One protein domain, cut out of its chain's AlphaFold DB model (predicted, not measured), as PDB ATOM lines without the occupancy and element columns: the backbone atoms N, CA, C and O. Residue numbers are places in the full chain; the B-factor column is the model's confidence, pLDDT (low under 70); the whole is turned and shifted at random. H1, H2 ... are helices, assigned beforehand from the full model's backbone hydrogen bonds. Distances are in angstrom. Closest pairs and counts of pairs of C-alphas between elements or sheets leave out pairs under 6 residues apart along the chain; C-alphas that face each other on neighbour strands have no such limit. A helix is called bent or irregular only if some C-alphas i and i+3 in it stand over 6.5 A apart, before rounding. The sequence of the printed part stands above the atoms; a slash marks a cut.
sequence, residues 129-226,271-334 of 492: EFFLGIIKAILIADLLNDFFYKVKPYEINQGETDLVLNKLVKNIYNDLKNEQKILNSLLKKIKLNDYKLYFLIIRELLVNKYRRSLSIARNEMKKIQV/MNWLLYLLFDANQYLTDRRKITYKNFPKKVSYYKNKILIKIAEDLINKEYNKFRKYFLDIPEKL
ATOM      1  N   GLU A 129     171.547 168.171 181.231       71.69
ATOM      2  CA  GLU A 129     171.160 169.372 180.479       71.69
ATOM      3  C   GLU A 129     170.758 169.033 179.039       71.69
ATOM      4  O   GLU A 129     169.790 169.592 178.521       71.69
ATOM      5  N   PHE A 130     171.453 168.075 178.424       80.31
ATOM      6  CA  PHE A 130     171.135 167.555 177.101       80.31
ATOM      7  C   PHE A 130     169.724 166.950 177.065       80.31
ATOM      8  O   PHE A 130     168.896 167.338 176.240       80.31
ATOM      9  N   PHE A 131     169.406 166.056 178.006       80.56
ATOM     10  CA  PHE A 131     168.095 165.405 178.045       80.56
ATOM     11  C   PHE A 131     166.959 166.357 178.431       80.56
ATOM     12  O   PHE A 131     165.876 166.269 177.853       80.56
ATOM     13  N   LEU A 132     167.188 167.287 179.364       80.12
ATOM     14  CA  LEU A 132     166.179 168.285 179.740       80.12
ATOM     15  C   LEU A 132     165.826 169.205 178.563       80.12
ATOM     16  O   LEU A 132     164.645 169.477 178.342       80.12
ATOM     17  N   GLY A 133     166.819 169.613 177.762       82.94
ATOM     18  CA  GLY A 133     166.592 170.385 176.537       82.94
ATOM     19  C   GLY A 133     165.717 169.642 175.522       82.94
ATOM     20  O   GLY A 133     164.765 170.215 174.991       82.94
ATOM     21  N   ILE A 134     165.976 168.347 175.307       88.06
ATOM     22  CA  ILE A 134     165.162 167.500 174.419       88.06
ATOM     23  C   ILE A 134     163.738 167.333 174.957       88.06
ATOM     24  O   ILE A 134     162.783 167.537 174.211       88.06
ATOM     25  N   ILE A 135     163.571 167.007 176.243       88.19
ATOM     26  CA  ILE A 135     162.243 166.824 176.857       88.19
ATOM     27  C   ILE A 135     161.411 168.106 176.734       88.19
ATOM     28  O   ILE A 135     160.234 168.046 176.383       88.19
ATOM     29  N   LYS A 136     162.015 169.277 176.961       86.56
ATOM     30  CA  LYS A 136     161.350 170.572 176.757       86.56
ATOM     31  C   LYS A 136     160.945 170.805 175.306       86.56
ATOM     32  O   LYS A 136     159.823 171.242 175.056       86.56
ATOM     33  N   ALA A 137     161.842 170.530 174.358       91.62
ATOM     34  CA  ALA A 137     161.549 170.666 172.936       91.62
ATOM     35  C   ALA A 137     160.370 169.772 172.521       91.62
ATOM     36  O   ALA A 137     159.451 170.248 171.853       91.62
ATOM     37  N   ILE A 138     160.356 168.519 172.988       93.06
ATOM     38  CA  ILE A 138     159.260 167.567 172.776       93.06
ATOM     39  C   ILE A 138     157.960 168.084 173.398       93.06
ATOM     40  O   ILE A 138     156.942 168.134 172.718       93.06
ATOM     41  N   LEU A 139     157.994 168.535 174.654       93.69
ATOM     42  CA  LEU A 139     156.825 169.069 175.353       93.69
ATOM     43  C   LEU A 139     156.191 170.237 174.589       93.69
ATOM     44  O   LEU A 139     154.972 170.288 174.432       93.69
ATOM     45  N   ILE A 140     157.000 171.184 174.108       92.94
ATOM     46  CA  ILE A 140     156.496 172.339 173.356       92.94
ATOM     47  C   ILE A 140     155.963 171.902 171.983       92.94
ATOM     48  O   ILE A 140     154.921 172.399 171.554       92.94
ATOM     49  N   ALA A 141     156.640 170.971 171.307       94.38
ATOM     50  CA  ALA A 141     156.201 170.434 170.022       94.38
ATOM     51  C   ALA A 141     154.872 169.663 170.124       94.38
ATOM     52  O   ALA A 141     154.001 169.857 169.277       94.38
ATOM     53  N   ASP A 142     154.679 168.872 171.183       95.19
ATOM     54  CA  ASP A 142     153.414 168.188 171.478       95.19
ATOM     55  C   ASP A 142     152.263 169.193 171.601       95.19
ATOM     56  O   ASP A 142     151.231 169.043 170.952       95.19
ATOM     57  N   LEU A 143     152.456 170.260 172.385       95.12
ATOM     58  CA  LEU A 143     151.437 171.296 172.583       95.12
ATOM     59  C   LEU A 143     151.131 172.076 171.301       95.12
ATOM     60  O   LEU A 143     149.979 172.434 171.065       95.12
ATOM     61  N   LEU A 144     152.145 172.335 170.471       94.75
ATOM     62  CA  LEU A 144     151.974 172.972 169.164       94.75
ATOM     63  C   LEU A 144     151.154 172.099 168.211       94.75
ATOM     64  O   LEU A 144     150.293 172.622 167.505       94.75
ATOM     65  N   ASN A 145     151.427 170.794 168.164       94.50
ATOM     66  CA  ASN A 145     150.678 169.880 167.310       94.50
ATOM     67  C   ASN A 145     149.238 169.708 167.797       94.50
ATOM     68  O   ASN A 145     148.319 169.807 166.993       94.50
ATOM     69  N   ASP A 146     149.027 169.514 169.096       95.00
ATOM     70  CA  ASP A 146     147.678 169.354 169.643       95.00
ATOM     71  C   ASP A 146     146.840 170.634 169.453       95.00
ATOM     72  O   ASP A 146     145.706 170.587 168.983       95.00
ATOM     73  N   PHE A 147     147.433 171.817 169.674       95.94
ATOM     74  CA  PHE A 147     146.787 173.087 169.328       95.94
ATOM     75  C   PHE A 147     146.422 173.156 167.838       95.94
ATOM     76  O   PHE A 147     145.307 173.550 167.498       95.94
ATOM     77  N   PHE A 148     147.345 172.772 166.949       96.12
ATOM     78  CA  PHE A 148     147.119 172.793 165.504       96.12
ATOM     79  C   PHE A 148     145.897 171.963 165.113       96.12
ATOM     80  O   PHE A 148     144.965 172.505 164.524       96.12
ATOM     81  N   TYR A 149     145.872 170.679 165.477       96.06
ATOM     82  CA  TYR A 149     144.809 169.772 165.049       96.06
ATOM     83  C   TYR A 149     143.443 170.090 165.679       96.06
ATOM     84  O   TYR A 149     142.420 169.756 165.085       96.06
ATOM     85  N   LYS A 150     143.412 170.787 166.824       95.06
ATOM     86  CA  LYS A 150     142.177 171.248 167.484       95.06
ATOM     87  C   LYS A 150     141.623 172.569 166.958       95.06
ATOM     88  O   LYS A 150     140.440 172.841 167.138       95.06
ATOM     89  N   VAL A 151     142.455 173.414 166.349       96.19
ATOM     90  CA  VAL A 151     142.041 174.745 165.862       96.19
ATOM     91  C   VAL A 151     141.842 174.752 164.351       96.19
ATOM     92  O   VAL A 151     140.838 175.276 163.872       96.19
ATOM     93  N   LYS A 152     142.752 174.113 163.608       96.38
ATOM     94  CA  LYS A 152     142.783 174.097 162.141       96.38
ATOM     95  C   LYS A 152     141.443 173.727 161.477       96.38
ATOM     96  O   LYS A 152     141.062 174.436 160.551       96.38
ATOM     97  N   PRO A 153     140.688 172.701 161.921       96.69
ATOM     98  CA  PRO A 153     139.424 172.320 161.269       96.69
ATOM     99  C   PRO A 153     138.330 173.390 161.378       96.69
ATOM    100  O   PRO A 153     137.441 173.488 160.528       96.69
ATOM    101  N   TYR A 154     138.396 174.209 162.428       96.69
ATOM    102  CA  TYR A 154     137.405 175.236 162.720       96.69
ATOM    103  C   TYR A 154     137.812 176.610 162.191       96.69
ATOM    104  O   TYR A 154     137.022 177.535 162.313       96.69
ATOM    105  N   GLU A 155     139.010 176.786 161.627       95.50
ATOM    106  CA  GLU A 155     139.472 178.111 161.208       95.50
ATOM    107  C   GLU A 155     138.539 178.733 160.151       95.50
ATOM    108  O   GLU A 155     138.057 178.057 159.231       95.50
ATOM    109  N   ILE A 156     138.271 180.031 160.309       95.56
ATOM    110  CA  ILE A 156     137.478 180.819 159.358       95.56
ATOM    111  C   ILE A 156     138.360 181.251 158.185       95.56
ATOM    112  O   ILE A 156     137.994 181.056 157.028       95.56
ATOM    113  N   ASN A 157     139.540 181.799 158.484       95.31
ATOM    114  CA  ASN A 157     140.501 182.233 157.476       95.31
ATOM    115  C   ASN A 157     141.454 181.080 157.151       95.31
ATOM    116  O   ASN A 157     142.296 180.701 157.969       95.31
ATOM    117  N   GLN A 158     141.330 180.522 155.949       93.88
ATOM    118  CA  GLN A 158     142.128 179.372 155.535       93.88
ATOM    119  C   GLN A 158     143.635 179.680 155.597       93.88
ATOM    120  O   GLN A 158     144.119 180.631 154.988       93.88
ATOM    121  N   GLY A 159     144.384 178.851 156.325       94.00
ATOM    122  CA  GLY A 159     145.835 178.974 156.493       94.00
ATOM    123  C   GLY A 159     146.285 179.921 157.610       94.00
ATOM    124  O   GLY A 159     147.487 180.010 157.867       94.00
ATOM    125  N   GLU A 160     145.366 180.596 158.312       95.19
ATOM    126  CA  GLU A 160     145.711 181.488 159.429       95.19
ATOM    127  C   GLU A 160     146.444 180.729 160.544       95.19
ATOM    128  O   GLU A 160     147.471 181.196 161.050       95.19
ATOM    129  N   THR A 161     145.978 179.520 160.874       95.38
ATOM    130  CA  THR A 161     146.603 178.687 161.908       95.38
ATOM    131  C   THR A 161     148.047 178.329 161.536       95.38
ATOM    132  O   THR A 161     148.944 178.454 162.370       95.38
ATOM    133  N   ASP A 162     148.309 177.938 160.284       95.06
ATOM    134  CA  ASP A 162     149.658 177.596 159.811       95.06
ATOM    135  C   ASP A 162     150.602 178.794 159.879       95.06
ATOM    136  O   ASP A 162     151.729 178.673 160.362       95.06
ATOM    137  N   LEU A 163     150.145 179.964 159.422       94.31
ATOM    138  CA  LEU A 163     150.933 181.197 159.439       94.31
ATOM    139  C   LEU A 163     151.342 181.575 160.863       94.31
ATOM    140  O   LEU A 163     152.521 181.852 161.116       94.31
ATOM    141  N   VAL A 164     150.386 181.543 161.800       93.69
ATOM    142  CA  VAL A 164     150.657 181.805 163.215       93.69
ATOM    143  C   VAL A 164     151.662 180.783 163.732       93.69
ATOM    144  O   VAL A 164     152.733 181.176 164.191       93.69
ATOM    145  N   LEU A 165     151.391 179.481 163.604       93.38
ATOM    146  CA  LEU A 165     152.264 178.450 164.162       93.38
ATOM    147  C   LEU A 165     153.673 178.463 163.561       93.38
ATOM    148  O   LEU A 165     154.633 178.340 164.317       93.38
ATOM    149  N   ASN A 166     153.839 178.688 162.257       93.31
ATOM    150  CA  ASN A 166     155.159 178.777 161.622       93.31
ATOM    151  C   ASN A 166     156.003 179.920 162.208       93.31
ATOM    152  O   ASN A 166     157.188 179.740 162.510       93.31
ATOM    153  N   LYS A 167     155.385 181.083 162.450       91.19
ATOM    154  CA  LYS A 167     156.028 182.210 163.147       91.19
ATOM    155  C   LYS A 167     156.415 181.829 164.579       91.19
ATOM    156  O   LYS A 167     157.505 182.181 165.032       91.19
ATOM    157  N   LEU A 168     155.560 181.085 165.285       90.12
ATOM    158  CA  LEU A 168     155.837 180.634 166.652       90.12
ATOM    159  C   LEU A 168     156.979 179.625 166.717       90.12
ATOM    160  O   LEU A 168     157.880 179.807 167.533       90.12
ATOM    161  N   VAL A 169     156.981 178.613 165.844       92.06
ATOM    162  CA  VAL A 169     158.063 177.625 165.762       92.06
ATOM    163  C   VAL A 169     159.395 178.327 165.524       92.06
ATOM    164  O   VAL A 169     160.353 178.042 166.233       92.06
ATOM    165  N   LYS A 170     159.453 179.307 164.614       91.44
ATOM    166  CA  LYS A 170     160.676 180.085 164.357       91.44
ATOM    167  C   LYS A 170     161.164 180.854 165.591       91.44
ATOM    168  O   LYS A 170     162.360 180.867 165.874       91.44
ATOM    169  N   ASN A 171     160.257 181.481 166.339       89.69
ATOM    170  CA  ASN A 171     160.616 182.215 167.557       89.69
ATOM    171  C   ASN A 171     161.111 181.271 168.663       89.69
ATOM    172  O   ASN A 171     162.156 181.518 169.257       89.69
ATOM    173  N   ILE A 172     160.400 180.165 168.893       88.94
ATOM    174  CA  ILE A 172     160.761 179.152 169.895       88.94
ATOM    175  C   ILE A 172     162.090 178.479 169.531       88.94
ATOM    176  O   ILE A 172     162.924 178.273 170.407       88.94
ATOM    177  N   TYR A 173     162.319 178.192 168.248       91.25
ATOM    178  CA  TYR A 173     163.592 177.678 167.741       91.25
ATOM    179  C   TYR A 173     164.752 178.604 168.128       91.25
ATOM    180  O   TYR A 173     165.754 178.158 168.684       91.25
ATOM    181  N   ASN A 174     164.612 179.908 167.873       88.94
ATOM    182  CA  ASN A 174     165.648 180.883 168.211       88.94
ATOM    183  C   ASN A 174     165.880 180.984 169.724       88.94
ATOM    184  O   ASN A 174     167.025 181.119 170.152       88.94
ATOM    185  N   ASP A 175     164.825 180.897 170.532       85.75
ATOM    186  CA  ASP A 175     164.952 180.905 171.990       85.75
ATOM    187  C   ASP A 175     165.696 179.669 172.506       85.75
ATOM    188  O   ASP A 175     166.640 179.821 173.280       85.75
ATOM    189  N   LEU A 176     165.318 178.470 172.044       83.19
ATOM    190  CA  LEU A 176     165.974 177.204 172.399       83.19
ATOM    191  C   LEU A 176     167.454 177.220 172.004       83.19
ATOM    192  O   LEU A 176     168.324 176.914 172.815       83.19
ATOM    193  N   LYS A 177     167.759 177.677 170.786       85.25
ATOM    194  CA  LYS A 177     169.137 177.788 170.296       85.25
ATOM    195  C   LYS A 177     169.986 178.775 171.103       85.25
ATOM    196  O   LYS A 177     171.188 178.579 171.264       85.25
ATOM    197  N   ASN A 178     169.395 179.860 171.601       78.94
ATOM    198  CA  ASN A 178     170.119 180.868 172.381       78.94
ATOM    199  C   ASN A 178     170.176 180.551 173.888       78.94
ATOM    200  O   ASN A 178     170.948 181.182 174.615       78.94
ATOM    201  N   GLU A 179     169.402 179.574 174.365       65.44
ATOM    202  CA  GLU A 179     169.238 179.246 175.783       65.44
ATOM    203  C   GLU A 179     170.557 178.880 176.483       65.44
ATOM    204  O   GLU A 179     170.851 179.379 177.577       65.44
ATOM    205  N   GLN A 180     171.388 178.048 175.853       57.09
ATOM    206  CA  GLN A 180     172.564 177.464 176.510       57.09
ATOM    207  C   GLN A 180     173.817 178.350 176.469       57.09
ATOM    208  O   GLN A 180     174.674 178.228 177.347       57.09
ATOM    209  N   LYS A 181     173.885 179.353 175.576       51.88
ATOM    210  CA  LYS A 181     174.929 180.400 175.641       51.88
ATOM    211  C   LYS A 181     174.879 181.170 176.967       51.88
ATOM    212  O   LYS A 181     175.915 181.496 177.542       51.88
ATOM    213  N   ILE A 182     173.672 181.414 177.482       49.12
ATOM    214  CA  ILE A 182     173.445 182.097 178.764       49.12
ATOM    215  C   ILE A 182     173.728 181.147 179.942       49.12
ATOM    216  O   ILE A 182     174.251 181.572 180.974       49.12
ATOM    217  N   LEU A 183     173.410 179.857 179.791       47.50
ATOM    218  CA  LEU A 183     173.630 178.828 180.812       47.50
ATOM    219  C   LEU A 183     175.125 178.653 181.136       47.50
ATOM    220  O   LEU A 183     175.506 178.685 182.308       47.50
ATOM    221  N   ASN A 184     175.972 178.586 180.102       47.81
ATOM    222  CA  ASN A 184     177.427 178.429 180.222       47.81
ATOM    223  C   ASN A 184     178.121 179.621 180.909       47.81
ATOM    224  O   ASN A 184     179.132 179.444 181.588       47.81
ATOM    225  N   SER A 185     177.573 180.835 180.778       48.53
ATOM    226  CA  SER A 185     178.093 182.040 181.445       48.53
ATOM    227  C   SER A 185     177.845 182.024 182.962       48.53
ATOM    228  O   SER A 185     178.711 182.417 183.743       48.53
ATOM    229  N   LEU A 186     176.689 181.510 183.392       44.47
ATOM    230  CA  LEU A 186     176.275 181.484 184.800       44.47
ATOM    231  C   LEU A 186     176.834 180.275 185.572       44.47
ATOM    232  O   LEU A 186     177.095 180.378 186.770       44.47
ATOM    233  N   LEU A 187     177.038 179.136 184.900       45.06
ATOM    234  CA  LEU A 187     177.510 177.885 185.515       45.06
ATOM    235  C   LEU A 187     178.992 177.898 185.917       45.06
ATOM    236  O   LEU A 187     179.378 177.139 186.803       45.06
ATOM    237  N   LYS A 188     179.816 178.794 185.356       48.28
ATOM    238  CA  LYS A 188     181.244 178.915 185.720       48.28
ATOM    239  C   LYS A 188     181.499 179.280 187.194       48.28
ATOM    240  O   LYS A 188     182.643 179.212 187.629       48.28
ATOM    241  N   LYS A 189     180.473 179.664 187.967       45.44
ATOM    242  CA  LYS A 189     180.624 180.166 189.345       45.44
ATOM    243  C   LYS A 189     180.210 179.203 190.464       45.44
ATOM    244  O   LYS A 189     180.330 179.587 191.621       45.44
ATOM    245  N   ILE A 190     179.730 177.987 190.182       47.34
ATOM    246  CA  ILE A 190     179.150 177.132 191.236       47.34
ATOM    247  C   ILE A 190     179.647 175.682 191.132       47.34
ATOM    248  O   ILE A 190     179.319 174.971 190.184       47.34
ATOM    249  N   LYS A 191     180.406 175.225 192.139       46.81
ATOM    250  CA  LYS A 191     180.737 173.806 192.362       46.81
ATOM    251  C   LYS A 191     179.662 173.185 193.259       46.81
ATOM    252  O   LYS A 191     179.603 173.530 194.433       46.81
ATOM    253  N   LEU A 192     178.828 172.283 192.740       44.94
ATOM    254  CA  LEU A 192     177.835 171.553 193.544       44.94
ATOM    255  C   LEU A 192     177.744 170.075 193.118       44.94
ATOM    256  O   LEU A 192     177.487 169.777 191.949       44.94
ATOM    257  N   ASN A 193     177.942 169.184 194.097       49.94
ATOM    258  CA  ASN A 193     177.745 167.726 194.033       49.94
ATOM    259  C   ASN A 193     176.252 167.327 194.041       49.94
ATOM    260  O   ASN A 193     175.404 168.169 194.327       49.94
ATOM    261  N   ASP A 194     175.984 166.043 193.736       49.41
ATOM    262  CA  ASP A 194     174.804 165.140 193.856       49.41
ATOM    263  C   ASP A 194     173.354 165.679 193.876       49.41
ATOM    264  O   ASP A 194     172.455 165.039 193.331       49.41
ATOM    265  N   TYR A 195     173.093 166.878 194.392       49.22
ATOM    266  CA  TYR A 195     171.822 167.607 194.277       49.22
ATOM    267  C   TYR A 195     171.684 168.380 192.954       49.22
ATOM    268  O   TYR A 195     170.686 169.068 192.729       49.22
ATOM    269  N   LYS A 196     172.672 168.254 192.058       57.06
ATOM    270  CA  LYS A 196     172.752 168.957 190.772       57.06
ATOM    271  C   LYS A 196     171.511 168.740 189.899       57.06
ATOM    272  O   LYS A 196     170.995 169.711 189.360       57.06
ATOM    273  N   LEU A 197     170.985 167.514 189.819       50.03
ATOM    274  CA  LEU A 197     169.778 167.204 189.038       50.03
ATOM    275  C   LEU A 197     168.530 167.893 189.616       50.03
ATOM    276  O   LEU A 197     167.768 168.497 188.871       50.03
ATOM    277  N   TYR A 198     168.348 167.876 190.938       52.59
ATOM    278  CA  TYR A 198     167.226 168.555 191.596       52.59
ATOM    279  C   TYR A 198     167.301 170.067 191.449       52.59
ATOM    280  O   TYR A 198     166.294 170.702 191.161       52.59
ATOM    281  N   PHE A 199     168.490 170.643 191.610       55.56
ATOM    282  CA  PHE A 199     168.700 172.069 191.410       55.56
ATOM    283  C   PHE A 199     168.508 172.470 189.943       55.56
ATOM    284  O   PHE A 199     167.880 173.489 189.684       55.56
ATOM    285  N   LEU A 200     168.989 171.670 188.985       55.94
ATOM    286  CA  LEU A 200     168.774 171.892 187.552       55.94
ATOM    287  C   LEU A 200     167.291 171.836 187.204       55.94
ATOM    288  O   LEU A 200     166.800 172.780 186.599       55.94
ATOM    289  N   ILE A 201     166.578 170.804 187.659       54.94
ATOM    290  CA  ILE A 201     165.131 170.669 187.484       54.94
ATOM    291  C   ILE A 201     164.417 171.859 188.136       54.94
ATOM    292  O   ILE A 201     163.739 172.604 187.447       54.94
ATOM    293  N   ILE A 202     164.615 172.134 189.428       52.47
ATOM    294  CA  ILE A 202     163.968 173.262 190.125       52.47
ATOM    295  C   ILE A 202     164.281 174.601 189.440       52.47
ATOM    296  O   ILE A 202     163.386 175.424 189.258       52.47
ATOM    297  N   ARG A 203     165.520 174.822 188.995       55.44
ATOM    298  CA  ARG A 203     165.923 176.038 188.279       55.44
ATOM    299  C   ARG A 203     165.276 176.130 186.898       55.44
ATOM    300  O   ARG A 203     164.805 177.202 186.544       55.44
ATOM    301  N   GLU A 204     165.222 175.043 186.140       57.50
ATOM    302  CA  GLU A 204     164.523 174.955 184.852       57.50
ATOM    303  C   GLU A 204     163.022 175.245 184.998       57.50
ATOM    304  O   GLU A 204     162.453 175.988 184.201       57.50
ATOM    305  N   LEU A 205     162.400 174.730 186.062       50.84
ATOM    306  CA  LEU A 205     160.996 174.969 186.409       50.84
ATOM    307  C   LEU A 205     160.729 176.438 186.793       50.84
ATOM    308  O   LEU A 205     159.654 176.976 186.501       50.84
ATOM    309  N   LEU A 206     161.687 177.087 187.467       44.59
ATOM    310  CA  LEU A 206     161.585 178.473 187.944       44.59
ATOM    311  C   LEU A 206     161.937 179.504 186.863       44.59
ATOM    312  O   LEU A 206     161.348 180.586 186.806       44.59
ATOM    313  N   VAL A 207     162.872 179.179 185.972       51.78
ATOM    314  CA  VAL A 207     163.377 180.077 184.934       51.78
ATOM    315  C   VAL A 207     162.516 179.936 183.674       51.78
ATOM    316  O   VAL A 207     162.878 179.294 182.694       51.78
ATOM    317  N   ASN A 208     161.355 180.595 183.670       59.94
ATOM    318  CA  ASN A 208     160.478 180.665 182.494       59.94
ATOM    319  C   ASN A 208     161.009 181.661 181.447       59.94
ATOM    320  O   ASN A 208     160.359 182.662 181.148       59.94
ATOM    321  N   LYS A 209     162.199 181.422 180.888       60.91
ATOM    322  CA  LYS A 209     162.815 182.322 179.890       60.91
ATOM    323  C   LYS A 209     162.050 182.365 178.564       60.91
ATOM    324  O   LYS A 209     161.996 183.415 177.936       60.91
ATOM    325  N   TYR A 210     161.332 181.297 178.222       66.75
ATOM    326  CA  TYR A 210     160.404 181.251 177.083       66.75
ATOM    327  C   TYR A 210     159.106 182.017 177.319       66.75
ATOM    328  O   TYR A 210     158.297 182.150 176.405       66.75
ATOM    329  N   ARG A 211     158.859 182.514 178.542       71.06
ATOM    330  CA  ARG A 211     157.603 183.190 178.891       71.06
ATOM    331  C   ARG A 211     157.293 184.325 177.934       71.06
ATOM    332  O   ARG A 211     156.124 184.533 177.645       71.06
ATOM    333  N   ARG A 212     158.308 185.039 177.436       79.50
ATOM    334  CA  ARG A 212     158.103 186.110 176.458       79.50
ATOM    335  C   ARG A 212     157.552 185.552 175.147       79.50
ATOM    336  O   ARG A 212     156.447 185.928 174.773       79.50
ATOM    337  N   SER A 213     158.261 184.636 174.494       82.81
ATOM    338  CA  SER A 213     157.826 184.073 173.210       82.81
ATOM    339  C   SER A 213     156.545 183.259 173.325       82.81
ATOM    340  O   SER A 213     155.676 183.399 172.476       82.81
ATOM    341  N   LEU A 214     156.357 182.506 174.410       84.88
ATOM    342  CA  LEU A 214     155.111 181.793 174.700       84.88
ATOM    343  C   LEU A 214     153.948 182.741 175.041       84.88
ATOM    344  O   LEU A 214     152.798 182.442 174.733       84.88
ATOM    345  N   SER A 215     154.207 183.903 175.649       86.38
ATOM    346  CA  SER A 215     153.168 184.917 175.881       86.38
ATOM    347  C   SER A 215     152.796 185.651 174.597       86.38
ATOM    348  O   SER A 215     151.619 185.931 174.384       86.38
ATOM    349  N   ILE A 216     153.773 185.954 173.738       85.31
ATOM    350  CA  ILE A 216     153.516 186.496 172.398       85.31
ATOM    351  C   ILE A 216     152.717 185.467 171.595       85.31
ATOM    352  O   ILE A 216     151.682 185.809 171.033       85.31
ATOM    353  N   ALA A 217     153.134 184.198 171.635       86.06
ATOM    354  CA  ALA A 217     152.429 183.082 171.023       86.06
ATOM    355  C   ALA A 217     150.971 183.016 171.456       86.06
ATOM    356  O   ALA A 217     150.081 182.973 170.615       86.06
ATOM    357  N   ARG A 218     150.724 183.075 172.767       91.31
ATOM    358  CA  ARG A 218     149.377 183.077 173.330       91.31
ATOM    359  C   ARG A 218     148.504 184.193 172.756       91.31
ATOM    360  O   ARG A 218     147.340 183.954 172.448       91.31
ATOM    361  N   ASN A 219     149.053 185.400 172.633       91.25
ATOM    362  CA  ASN A 219     148.315 186.556 172.125       91.25
ATOM    363  C   ASN A 219     147.998 186.427 170.633       91.25
ATOM    364  O   ASN A 219     146.902 186.793 170.229       91.25
ATOM    365  N   GLU A 220     148.920 185.896 169.831       91.50
ATOM    366  CA  GLU A 220     148.687 185.654 168.402       91.50
ATOM    367  C   GLU A 220     147.677 184.513 168.199       91.50
ATOM    368  O   GLU A 220     146.708 184.680 167.469       91.50
ATOM    369  N   MET A 221     147.823 183.401 168.929       94.38
ATOM    370  CA  MET A 221     146.881 182.273 168.889       94.38
ATOM    371  C   MET A 221     145.461 182.673 169.297       94.38
ATOM    372  O   MET A 221     144.495 182.147 168.757       94.38
ATOM    373  N   LYS A 222     145.308 183.616 170.237       93.56
ATOM    374  CA  LYS A 222     143.989 184.099 170.670       93.56
ATOM    375  C   LYS A 222     143.237 184.838 169.555       93.56
ATOM    376  O   LYS A 222     142.013 184.867 169.589       93.56
ATOM    377  N   LYS A 223     143.951 185.444 168.602       92.25
ATOM    378  CA  LYS A 223     143.347 186.229 167.514       92.25
ATOM    379  C   LYS A 223     142.716 185.361 166.429       92.25
ATOM    380  O   LYS A 223     141.810 185.857 165.762       92.25
ATOM    381  N   ILE A 224     143.155 184.104 166.307       96.19
ATOM    382  CA  ILE A 224     142.656 183.156 165.305       96.19
ATOM    383  C   ILE A 224     141.137 183.053 165.424       96.19
ATOM    384  O   ILE A 224     140.614 182.784 166.511       96.19
ATOM    385  N   GLN A 225     140.452 183.279 164.307       96.00
ATOM    386  CA  GLN A 225     138.999 183.192 164.229       96.00
ATOM    387  C   GLN A 225     138.567 181.768 163.866       96.00
ATOM    388  O   GLN A 225     139.065 181.180 162.904       96.00
ATOM    389  N   VAL A 226     137.629 181.220 164.637       96.75
ATOM    390  CA  VAL A 226     137.093 179.866 164.509       96.75
ATOM    391  C   VAL A 226     135.567 179.869 164.415       96.75
ATOM    392  O   VAL A 226     134.877 180.592 165.135       96.75
ATOM    393  N   MET A 271     155.083 163.045 175.144       93.06
ATOM    394  CA  MET A 271     155.135 163.131 176.605       93.06
ATOM    395  C   MET A 271     154.294 162.054 177.317       93.06
ATOM    396  O   MET A 271     154.644 161.668 178.435       93.06
ATOM    397  N   ASN A 272     153.230 161.520 176.697       91.50
ATOM    398  CA  ASN A 272     152.495 160.376 177.257       91.50
ATOM    399  C   ASN A 272     153.351 159.106 177.246       91.50
ATOM    400  O   ASN A 272     153.295 158.327 178.196       91.50
ATOM    401  N   TRP A 273     154.187 158.930 176.223       88.94
ATOM    402  CA  TRP A 273     155.142 157.829 176.172       88.94
ATOM    403  C   TRP A 273     156.176 157.918 177.302       88.94
ATOM    404  O   TRP A 273     156.462 156.923 177.964       88.94
ATOM    405  N   LEU A 274     156.659 159.124 177.629       89.25
ATOM    406  CA  LEU A 274     157.539 159.316 178.788       89.25
ATOM    407  C   LEU A 274     156.851 158.928 180.111       89.25
ATOM    408  O   LEU A 274     157.472 158.290 180.963       89.25
ATOM    409  N   LEU A 275     155.568 159.267 180.282       91.81
ATOM    410  CA  LEU A 275     154.792 158.815 181.442       91.81
ATOM    411  C   LEU A 275     154.608 157.294 181.453       91.81
ATOM    412  O   LEU A 275     154.648 156.687 182.521       91.81
ATOM    413  N   TYR A 276     154.428 156.673 180.286       89.75
ATOM    414  CA  TYR A 276     154.343 155.221 180.165       89.75
ATOM    415  C   TYR A 276     155.649 154.532 180.594       89.75
ATOM    416  O   TYR A 276     155.601 153.564 181.352       89.75
ATOM    417  N   LEU A 277     156.816 155.064 180.215       87.31
ATOM    418  CA  LEU A 277     158.109 154.537 180.675       87.31
ATOM    419  C   LEU A 277     158.258 154.605 182.204       87.31
ATOM    420  O   LEU A 277     158.745 153.661 182.826       87.31
ATOM    421  N   LEU A 278     157.816 155.705 182.824       89.94
ATOM    422  CA  LEU A 278     157.808 155.847 184.285       89.94
ATOM    423  C   LEU A 278     156.848 154.852 184.949       89.94
ATOM    424  O   LEU A 278     157.202 154.233 185.956       89.94
ATOM    425  N   PHE A 279     155.670 154.657 184.355       91.06
ATOM    426  CA  PHE A 279     154.706 153.655 184.791       91.06
ATOM    427  C   PHE A 279     155.294 152.235 184.721       91.06
ATOM    428  O   PHE A 279     155.245 151.521 185.723       91.06
ATOM    429  N   ASP A 280     155.913 151.831 183.606       87.38
ATOM    430  CA  ASP A 280     156.515 150.492 183.478       87.38
ATOM    431  C   ASP A 280     157.677 150.293 184.464       87.38
ATOM    432  O   ASP A 280     157.766 149.251 185.122       87.38
ATOM    433  N   ALA A 281     158.517 151.316 184.666       86.56
ATOM    434  CA  ALA A 281     159.567 151.287 185.683       86.56
ATOM    435  C   ALA A 281     158.989 151.100 187.100       86.56
ATOM    436  O   ALA A 281     159.519 150.326 187.907       86.56
ATOM    437  N   ASN A 282     157.873 151.766 187.410       89.62
ATOM    438  CA  ASN A 282     157.177 151.621 188.685       89.62
ATOM    439  C   ASN A 282     156.551 150.226 188.859       89.62
ATOM    440  O   ASN A 282     156.635 149.649 189.951       89.62
ATOM    441  N   GLN A 283     155.958 149.668 187.800       87.31
ATOM    442  CA  GLN A 283     155.415 148.307 187.795       87.31
ATOM    443  C   GLN A 283     156.525 147.280 188.024       87.31
ATOM    444  O   GLN A 283     156.440 146.485 188.957       87.31
ATOM    445  N   TYR A 284     157.638 147.394 187.300       85.50
ATOM    446  CA  TYR A 284     158.797 146.516 187.456       85.50
ATOM    447  C   TYR A 284     159.346 146.485 188.893       85.50
ATOM    448  O   TYR A 284     159.655 145.416 189.433       85.50
ATOM    449  N   LEU A 285     159.442 147.647 189.553       85.94
ATOM    450  CA  LEU A 285     159.827 147.713 190.966       85.94
ATOM    451  C   LEU A 285     158.809 147.003 191.866       85.94
ATOM    452  O   LEU A 285     159.198 146.318 192.817       85.94
ATOM    453  N   THR A 286     157.519 147.176 191.580       86.56
ATOM    454  CA  THR A 286     156.410 146.598 192.350       86.56
ATOM    455  C   THR A 286     156.387 145.074 192.243       86.56
ATOM    456  O   THR A 286     156.287 144.400 193.268       86.56
ATOM    457  N   ASP A 287     156.587 144.520 191.051       85.12
ATOM    458  CA  ASP A 287     156.599 143.071 190.823       85.12
ATOM    459  C   ASP A 287     157.771 142.401 191.547       85.12
ATOM    460  O   ASP A 287     157.639 141.349 192.178       85.12
ATOM    461  N   ARG A 288     158.931 143.066 191.556       81.62
ATOM    462  CA  ARG A 288     160.128 142.581 192.253       81.62
ATOM    463  C   ARG A 288     160.098 142.809 193.759       81.62
ATOM    464  O   ARG A 288     161.005 142.344 194.450       81.62
ATOM    465  N   ARG A 289     159.069 143.463 194.306       78.75
ATOM    466  CA  ARG A 289     158.965 143.805 195.734       78.75
ATOM    467  C   ARG A 289     159.240 142.603 196.643       78.75
ATOM    468  O   ARG A 289     160.069 142.700 197.542       78.75
ATOM    469  N   LYS A 290     158.607 141.454 196.378       70.81
ATOM    470  CA  LYS A 290     158.746 140.235 197.205       70.81
ATOM    471  C   LYS A 290     160.160 139.632 197.174       70.81
ATOM    472  O   LYS A 290     160.573 139.007 198.145       70.81
ATOM    473  N   ILE A 291     160.912 139.849 196.095       68.75
ATOM    474  CA  ILE A 291     162.297 139.378 195.935       68.75
ATOM    475  C   ILE A 291     163.270 140.376 196.586       68.75
ATOM    476  O   ILE A 291     164.197 139.991 197.295       68.75
ATOM    477  N   THR A 292     163.022 141.672 196.397       61.19
ATOM    478  CA  THR A 292     163.865 142.781 196.864       61.19
ATOM    479  C   THR A 292     163.783 142.997 198.384       61.19
ATOM    480  O   THR A 292     164.772 143.397 198.997       61.19
ATOM    481  N   TYR A 293     162.641 142.695 199.018       61.94
ATOM    482  CA  TYR A 293     162.396 142.943 200.451       61.94
ATOM    483  C   TYR A 293     163.204 142.057 201.406       61.94
ATOM    484  O   TYR A 293     163.260 142.367 202.594       61.94
ATOM    485  N   LYS A 294     163.853 140.998 200.906       63.62
ATOM    486  CA  LYS A 294     164.689 140.112 201.730       63.62
ATOM    487  C   LYS A 294     165.942 140.812 202.285       63.62
ATOM    488  O   LYS A 294     166.452 140.384 203.312       63.62
ATOM    489  N   ASN A 295     166.389 141.917 201.675       70.50
ATOM    490  CA  ASN A 295     167.578 142.662 202.109       70.50
ATOM    491  C   ASN A 295     167.213 144.113 202.489       70.50
ATOM    492  O   ASN A 295     166.691 144.861 201.658       70.50
ATOM    493  N   PHE A 296     167.554 144.554 203.708       71.62
ATOM    494  CA  PHE A 296     167.228 145.901 204.214       71.62
ATOM    495  C   PHE A 296     167.739 147.062 203.327       71.62
ATOM    496  O   PHE A 296     166.937 147.941 202.998       71.62
ATOM    497  N   PRO A 297     168.993 147.063 202.819       75.19
ATOM    498  CA  PRO A 297     169.467 148.125 201.921       75.19
ATOM    499  C   PRO A 297     168.668 148.198 200.609       75.19
ATOM    500  O   PRO A 297     168.374 149.280 200.096       75.19
ATOM    501  N   LYS A 298     168.247 147.039 200.086       76.38
ATOM    502  CA  LYS A 298     167.437 146.951 198.864       76.38
ATOM    503  C   LYS A 298     166.008 147.460 199.089       76.38
ATOM    504  O   LYS A 298     165.430 148.064 198.189       76.38
ATOM    505  N   LYS A 299     165.462 147.298 200.299       79.00
ATOM    506  CA  LYS A 299     164.171 147.877 200.703       79.00
ATOM    507  C   LYS A 299     164.211 149.410 200.708       79.00
ATOM    508  O   LYS A 299     163.303 150.032 200.165       79.00
ATOM    509  N   VAL A 300     165.264 150.020 201.256       81.00
ATOM    510  CA  VAL A 300     165.438 151.488 201.237       81.00
ATOM    511  C   VAL A 300     165.542 152.005 199.798       81.00
ATOM    512  O   VAL A 300     164.849 152.953 199.432       81.00
ATOM    513  N   SER A 301     166.340 151.339 198.956       80.50
ATOM    514  CA  SER A 301     166.461 151.678 197.531       80.50
ATOM    515  C   SER A 301     165.123 151.588 196.785       80.50
ATOM    516  O   SER A 301     164.797 152.492 196.017       80.50
ATOM    517  N   TYR A 302     164.302 150.568 197.062       85.00
ATOM    518  CA  TYR A 302     162.959 150.431 196.486       85.00
ATOM    519  C   TYR A 302     162.064 151.644 196.786       85.00
ATOM    520  O   TYR A 302     161.506 152.234 195.859       85.00
ATOM    521  N   TYR A 303     161.946 152.047 198.058       85.88
ATOM    522  CA  TYR A 303     161.104 153.190 198.431       85.88
ATOM    523  C   TYR A 303     161.653 154.504 197.877       85.88
ATOM    524  O   TYR A 303     160.878 155.315 197.371       85.88
ATOM    525  N   LYS A 304     162.980 154.686 197.898       85.75
ATOM    526  CA  LYS A 304     163.634 155.837 197.269       85.75
ATOM    527  C   LYS A 304     163.259 155.927 195.787       85.75
ATOM    528  O   LYS A 304     162.775 156.965 195.357       85.75
ATOM    529  N   ASN A 305     163.404 154.842 195.027       83.75
ATOM    530  CA  ASN A 305     163.100 154.828 193.593       83.75
ATOM    531  C   ASN A 305     161.607 155.051 193.302       83.75
ATOM    532  O   ASN A 305     161.278 155.816 192.401       83.75
ATOM    533  N   LYS A 306     160.700 154.465 194.097       87.75
ATOM    534  CA  LYS A 306     159.250 154.735 194.025       87.75
ATOM    535  C   LYS A 306     158.933 156.224 194.189       87.75
ATOM    536  O   LYS A 306     158.173 156.779 193.402       87.75
ATOM    537  N   ILE A 307     159.527 156.868 195.195       88.62
ATOM    538  CA  ILE A 307     159.343 158.303 195.451       88.62
ATOM    539  C   ILE A 307     159.911 159.130 194.293       88.62
ATOM    540  O   ILE A 307     159.248 160.051 193.828       88.62
ATOM    541  N   LEU A 308     161.097 158.780 193.786       83.94
ATOM    542  CA  LEU A 308     161.716 159.460 192.643       83.94
ATOM    543  C   LEU A 308     160.836 159.411 191.391       83.94
ATOM    544  O   LEU A 308     160.626 160.445 190.763       83.94
ATOM    545  N   ILE A 309     160.302 158.234 191.053       86.88
ATOM    546  CA  ILE A 309     159.405 158.069 189.903       86.88
ATOM    547  C   ILE A 309     158.149 158.918 190.092       86.88
ATOM    548  O   ILE A 309     157.779 159.661 189.189       86.88
ATOM    549  N   LYS A 310     157.539 158.882 191.282       89.25
ATOM    550  CA  LYS A 310     156.337 159.669 191.563       89.25
ATOM    551  C   LYS A 310     156.584 161.176 191.443       89.25
ATOM    552  O   LYS A 310     155.793 161.883 190.827       89.25
ATOM    553  N   ILE A 311     157.709 161.664 191.973       87.25
ATOM    554  CA  ILE A 311     158.122 163.065 191.818       87.25
ATOM    555  C   ILE A 311     158.301 163.402 190.333       87.25
ATOM    556  O   ILE A 311     157.820 164.442 189.893       87.25
ATOM    557  N   ALA A 312     158.956 162.539 189.552       85.38
ATOM    558  CA  ALA A 312     159.147 162.762 188.120       85.38
ATOM    559  C   ALA A 312     157.811 162.826 187.356       85.38
ATOM    560  O   ALA A 312     157.605 163.761 186.581       85.38
ATOM    561  N   GLU A 313     156.884 161.897 187.616       89.56
ATOM    562  CA  GLU A 313     155.528 161.903 187.048       89.56
ATOM    563  C   GLU A 313     154.788 163.212 187.368       89.56
ATOM    564  O   GLU A 313     154.214 163.848 186.477       89.56
ATOM    565  N   ASP A 314     154.805 163.636 188.634       90.12
ATOM    566  CA  ASP A 314     154.099 164.836 189.087       90.12
ATOM    567  C   ASP A 314     154.726 166.111 188.500       90.12
ATOM    568  O   ASP A 314     154.007 167.036 188.110       90.12
ATOM    569  N   LEU A 315     156.056 166.157 188.372       87.56
ATOM    570  CA  LEU A 315     156.777 167.262 187.740       87.56
ATOM    571  C   LEU A 315     156.466 167.379 186.246       87.56
ATOM    572  O   LEU A 315     156.155 168.479 185.786       87.56
ATOM    573  N   ILE A 316     156.489 166.264 185.505       89.06
ATOM    574  CA  ILE A 316     156.119 166.233 184.083       89.06
ATOM    575  C   ILE A 316     154.692 166.749 183.904       89.06
ATOM    576  O   ILE A 316     154.457 167.662 183.112       89.06
ATOM    577  N   ASN A 317     153.743 166.225 184.683       91.69
ATOM    578  CA  ASN A 317     152.349 166.656 184.613       91.69
ATOM    579  C   ASN A 317     152.187 168.138 184.964       91.69
ATOM    580  O   ASN A 317     151.426 168.854 184.304       91.69
ATOM    581  N   LYS A 318     152.885 168.624 185.993       91.19
ATOM    582  CA  LYS A 318     152.822 170.026 186.416       91.19
ATOM    583  C   LYS A 318     153.366 170.962 185.341       91.19
ATOM    584  O   LYS A 318     152.704 171.954 185.032       91.19
ATOM    585  N   GLU A 319     154.516 170.649 184.749       87.81
ATOM    586  CA  GLU A 319     155.088 171.474 183.683       87.81
ATOM    587  C   GLU A 319     154.269 171.424 182.411       87.81
ATOM    588  O   GLU A 319     153.963 172.478 181.858       87.81
ATOM    589  N   TYR A 320     153.827 170.241 181.991       92.12
ATOM    590  CA  TYR A 320     152.955 170.121 180.831       92.12
ATOM    591  C   TYR A 320     151.704 170.994 181.012       92.12
ATOM    592  O   TYR A 320     151.402 171.843 180.176       92.12
ATOM    593  N   ASN A 321     151.037 170.914 182.170       93.62
ATOM    594  CA  ASN A 321     149.870 171.747 182.478       93.62
ATOM    595  C   ASN A 321     150.172 173.244 182.599       93.62
ATOM    596  O   ASN A 321     149.322 174.073 182.275       93.62
ATOM    597  N   LYS A 322     151.358 173.617 183.072       90.62
ATOM    598  CA  LYS A 322     151.797 175.012 183.099       90.62
ATOM    599  C   LYS A 322     151.990 175.546 181.682       90.62
ATOM    600  O   LYS A 322     151.516 176.644 181.398       90.62
ATOM    601  N   PHE A 323     152.619 174.774 180.797       90.75
ATOM    602  CA  PHE A 323     152.820 175.169 179.408       90.75
ATOM    603  C   PHE A 323     151.510 175.196 178.615       90.75
ATOM    604  O   PHE A 323     151.294 176.150 177.870       90.75
ATOM    605  N   ARG A 324     150.580 174.257 178.857       93.56
ATOM    606  CA  ARG A 324     149.217 174.258 178.277       93.56
ATOM    607  C   ARG A 324     148.508 175.611 178.404       93.56
ATOM    608  O   ARG A 324     147.832 176.034 177.469       93.56
ATOM    609  N   LYS A 325     148.720 176.348 179.501       91.94
ATOM    610  CA  LYS A 325     148.135 177.689 179.705       91.94
ATOM    611  C   LYS A 325     148.611 178.728 178.684       91.94
ATOM    612  O   LYS A 325     147.880 179.679 178.402       91.94
ATOM    613  N   TYR A 326     149.824 178.589 178.142       91.81
ATOM    614  CA  TYR A 326     150.303 179.438 177.043       91.81
ATOM    615  C   TYR A 326     149.614 179.096 175.718       91.81
ATOM    616  O   TYR A 326     149.393 179.986 174.906       91.81
ATOM    617  N   PHE A 327     149.167 177.853 175.558       93.88
ATOM    618  CA  PHE A 327     148.365 177.367 174.432       93.88
ATOM    619  C   PHE A 327     146.858 177.438 174.717       93.88
ATOM    620  O   PHE A 327     146.081 176.606 174.261       93.88
ATOM    621  N   LEU A 328     146.440 178.439 175.505       93.62
ATOM    622  CA  LEU A 328     145.035 178.750 175.805       93.62
ATOM    623  C   LEU A 328     144.262 177.618 176.519       93.62
ATOM    624  O   LEU A 328     143.041 177.681 176.622       93.62
ATOM    625  N   ASP A 329     144.973 176.627 177.072       93.44
ATOM    626  CA  ASP A 329     144.423 175.362 177.579       93.44
ATOM    627  C   ASP A 329     143.643 174.545 176.527       93.44
ATOM    628  O   ASP A 329     142.826 173.709 176.913       93.44
ATOM    629  N   ILE A 330     143.893 174.775 175.229       93.75
ATOM    630  CA  ILE A 330     143.292 174.002 174.130       93.75
ATOM    631  C   ILE A 330     143.860 172.578 174.062       93.75
ATOM    632  O   ILE A 330     143.048 171.652 174.014       93.75
ATOM    633  N   PRO A 331     145.196 172.363 174.105       94.00
ATOM    634  CA  PRO A 331     145.748 171.013 174.159       94.00
ATOM    635  C   PRO A 331     145.184 170.205 175.328       94.00
ATOM    636  O   PRO A 331     144.943 170.769 176.396       94.00
ATOM    637  N   GLU A 332     144.997 168.900 175.182       90.81
ATOM    638  CA  GLU A 332     144.494 168.016 176.234       90.81
ATOM    639  C   GLU A 332     145.508 167.825 177.366       90.81
ATOM    640  O   GLU A 332     146.671 168.216 177.285       90.81
ATOM    641  N   LYS A 333     145.045 167.300 178.503       94.00
ATOM    642  CA  LYS A 333     145.960 166.871 179.564       94.00
ATOM    643  C   LYS A 333     146.575 165.533 179.165       94.00
ATOM    644  O   LYS A 333     145.912 164.725 178.522       94.00
ATOM    645  N   LEU A 334     147.796 165.280 179.631       94.31
ATOM    646  CA  LEU A 334     148.410 163.961 179.513       94.31
ATOM    647  C   LEU A 334     147.526 162.890 180.162       94.31
ATOM    648  O   LEU A 334     146.880 163.124 181.191       94.31
TER     649      LEU A 334
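What this domain is: This is residues 129 to 226 and 271 to 334 of the 492 residues of the protein "Activator of (R)-2-hydroxyglutaryl-CoA dehydratase" of Ignavibacteriae bacterium (UniProt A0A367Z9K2). What shape do these helices make? Two groups of long helices meet at a slant in a flat, loose model: H1, H2a and H4 lie side by side with their lines nearly parallel as one arm, H2a touching both others and running the opposite way to them, and H5 and H7 lie side by side, opposite ways, as the other, with residues 320 to 327 of H7 packing on H1. Residues 184 to 196 stick out, and short H6 lies at the far end of the second arm. How large is it, and of what is it made? The printed part has 162 residues with seven named helices, H1 to H7 in order, and no named strand, and its class is all helix. It is loose, with a radius of gyration of the C-alphas of 19.7 A and spans of 66 by 41 by 18 A.

How they stand to each other: What comes first? H2, residues 160 to 187, was assigned as one helix by its hydrogen bonds but is bent, with C-alphas 177 and 180 7.1 A apart, into H2a, residues 160 to 177, and H2b, residues 180 to 187. H1, residues 129 to 154, forms a helical hairpin with H2a at a shallow tilt of 7 degrees, the closest C-alphas being those of Lys 152 and Thr 161, 6.0 A apart. H2a also touches H4, residues 211 to 223, at 2 degrees, a shallow tilt, opposite ways, closest at the C-alphas of Leu 168 and Ala 217, 6.1 A, while H2b touches no helix. Which helix is the hub? It is H7, residues 296 to 327, which touches H1, H4, H5, residues 271 to 287, and H6, residues 289 to 292. With residues 320 to 327 alone it touches H1 at a steep tilt of 42 degrees, closest at the C-alphas of Leu 139 and Tyr 320, 6.8 A. H5 and H7 run opposite ways at a shallow tilt of 17 degrees, with the C-alphas of Leu 278 and Ile 309 closest, 6.2 A. Where is H3, residues 196 to 206? It is close to H7 but not clearly touching, the closest C-alphas being those of Leu 205 and Glu 319, 7.4 A. Are the backbones complete? Every O i to N i+4 pair is within hydrogen-bond range in H2a, H3 and H5; the counts are 20 of 22 in H1, 3 of 4 in H2b, 8 of 9 in H4 and 25 of 28 in H7, and H6 is too short for such a pair.

Where its parts are: Where does the first helix begin? C-alpha 129 of H1 is at (171.160, 169.372, 180.479); H1 is 38.6 A long and only just irregular, with C-alphas 150 and 153 6.9 A apart. How long are the others? H2a measures 26.1 A, H4 18.5 A, H5 24.6 A and H7 47.3 A, and H7 ends with C-alpha 327 at (148.365, 177.367, 174.432).

The domain as a whole: Is anything missing? Residues 227 to 270 are cut out, and C-alphas 226 and 271 are 27.4 A apart. Where is confidence low? pLDDT is under 70 at residues 179 to 210 and 291 to 294.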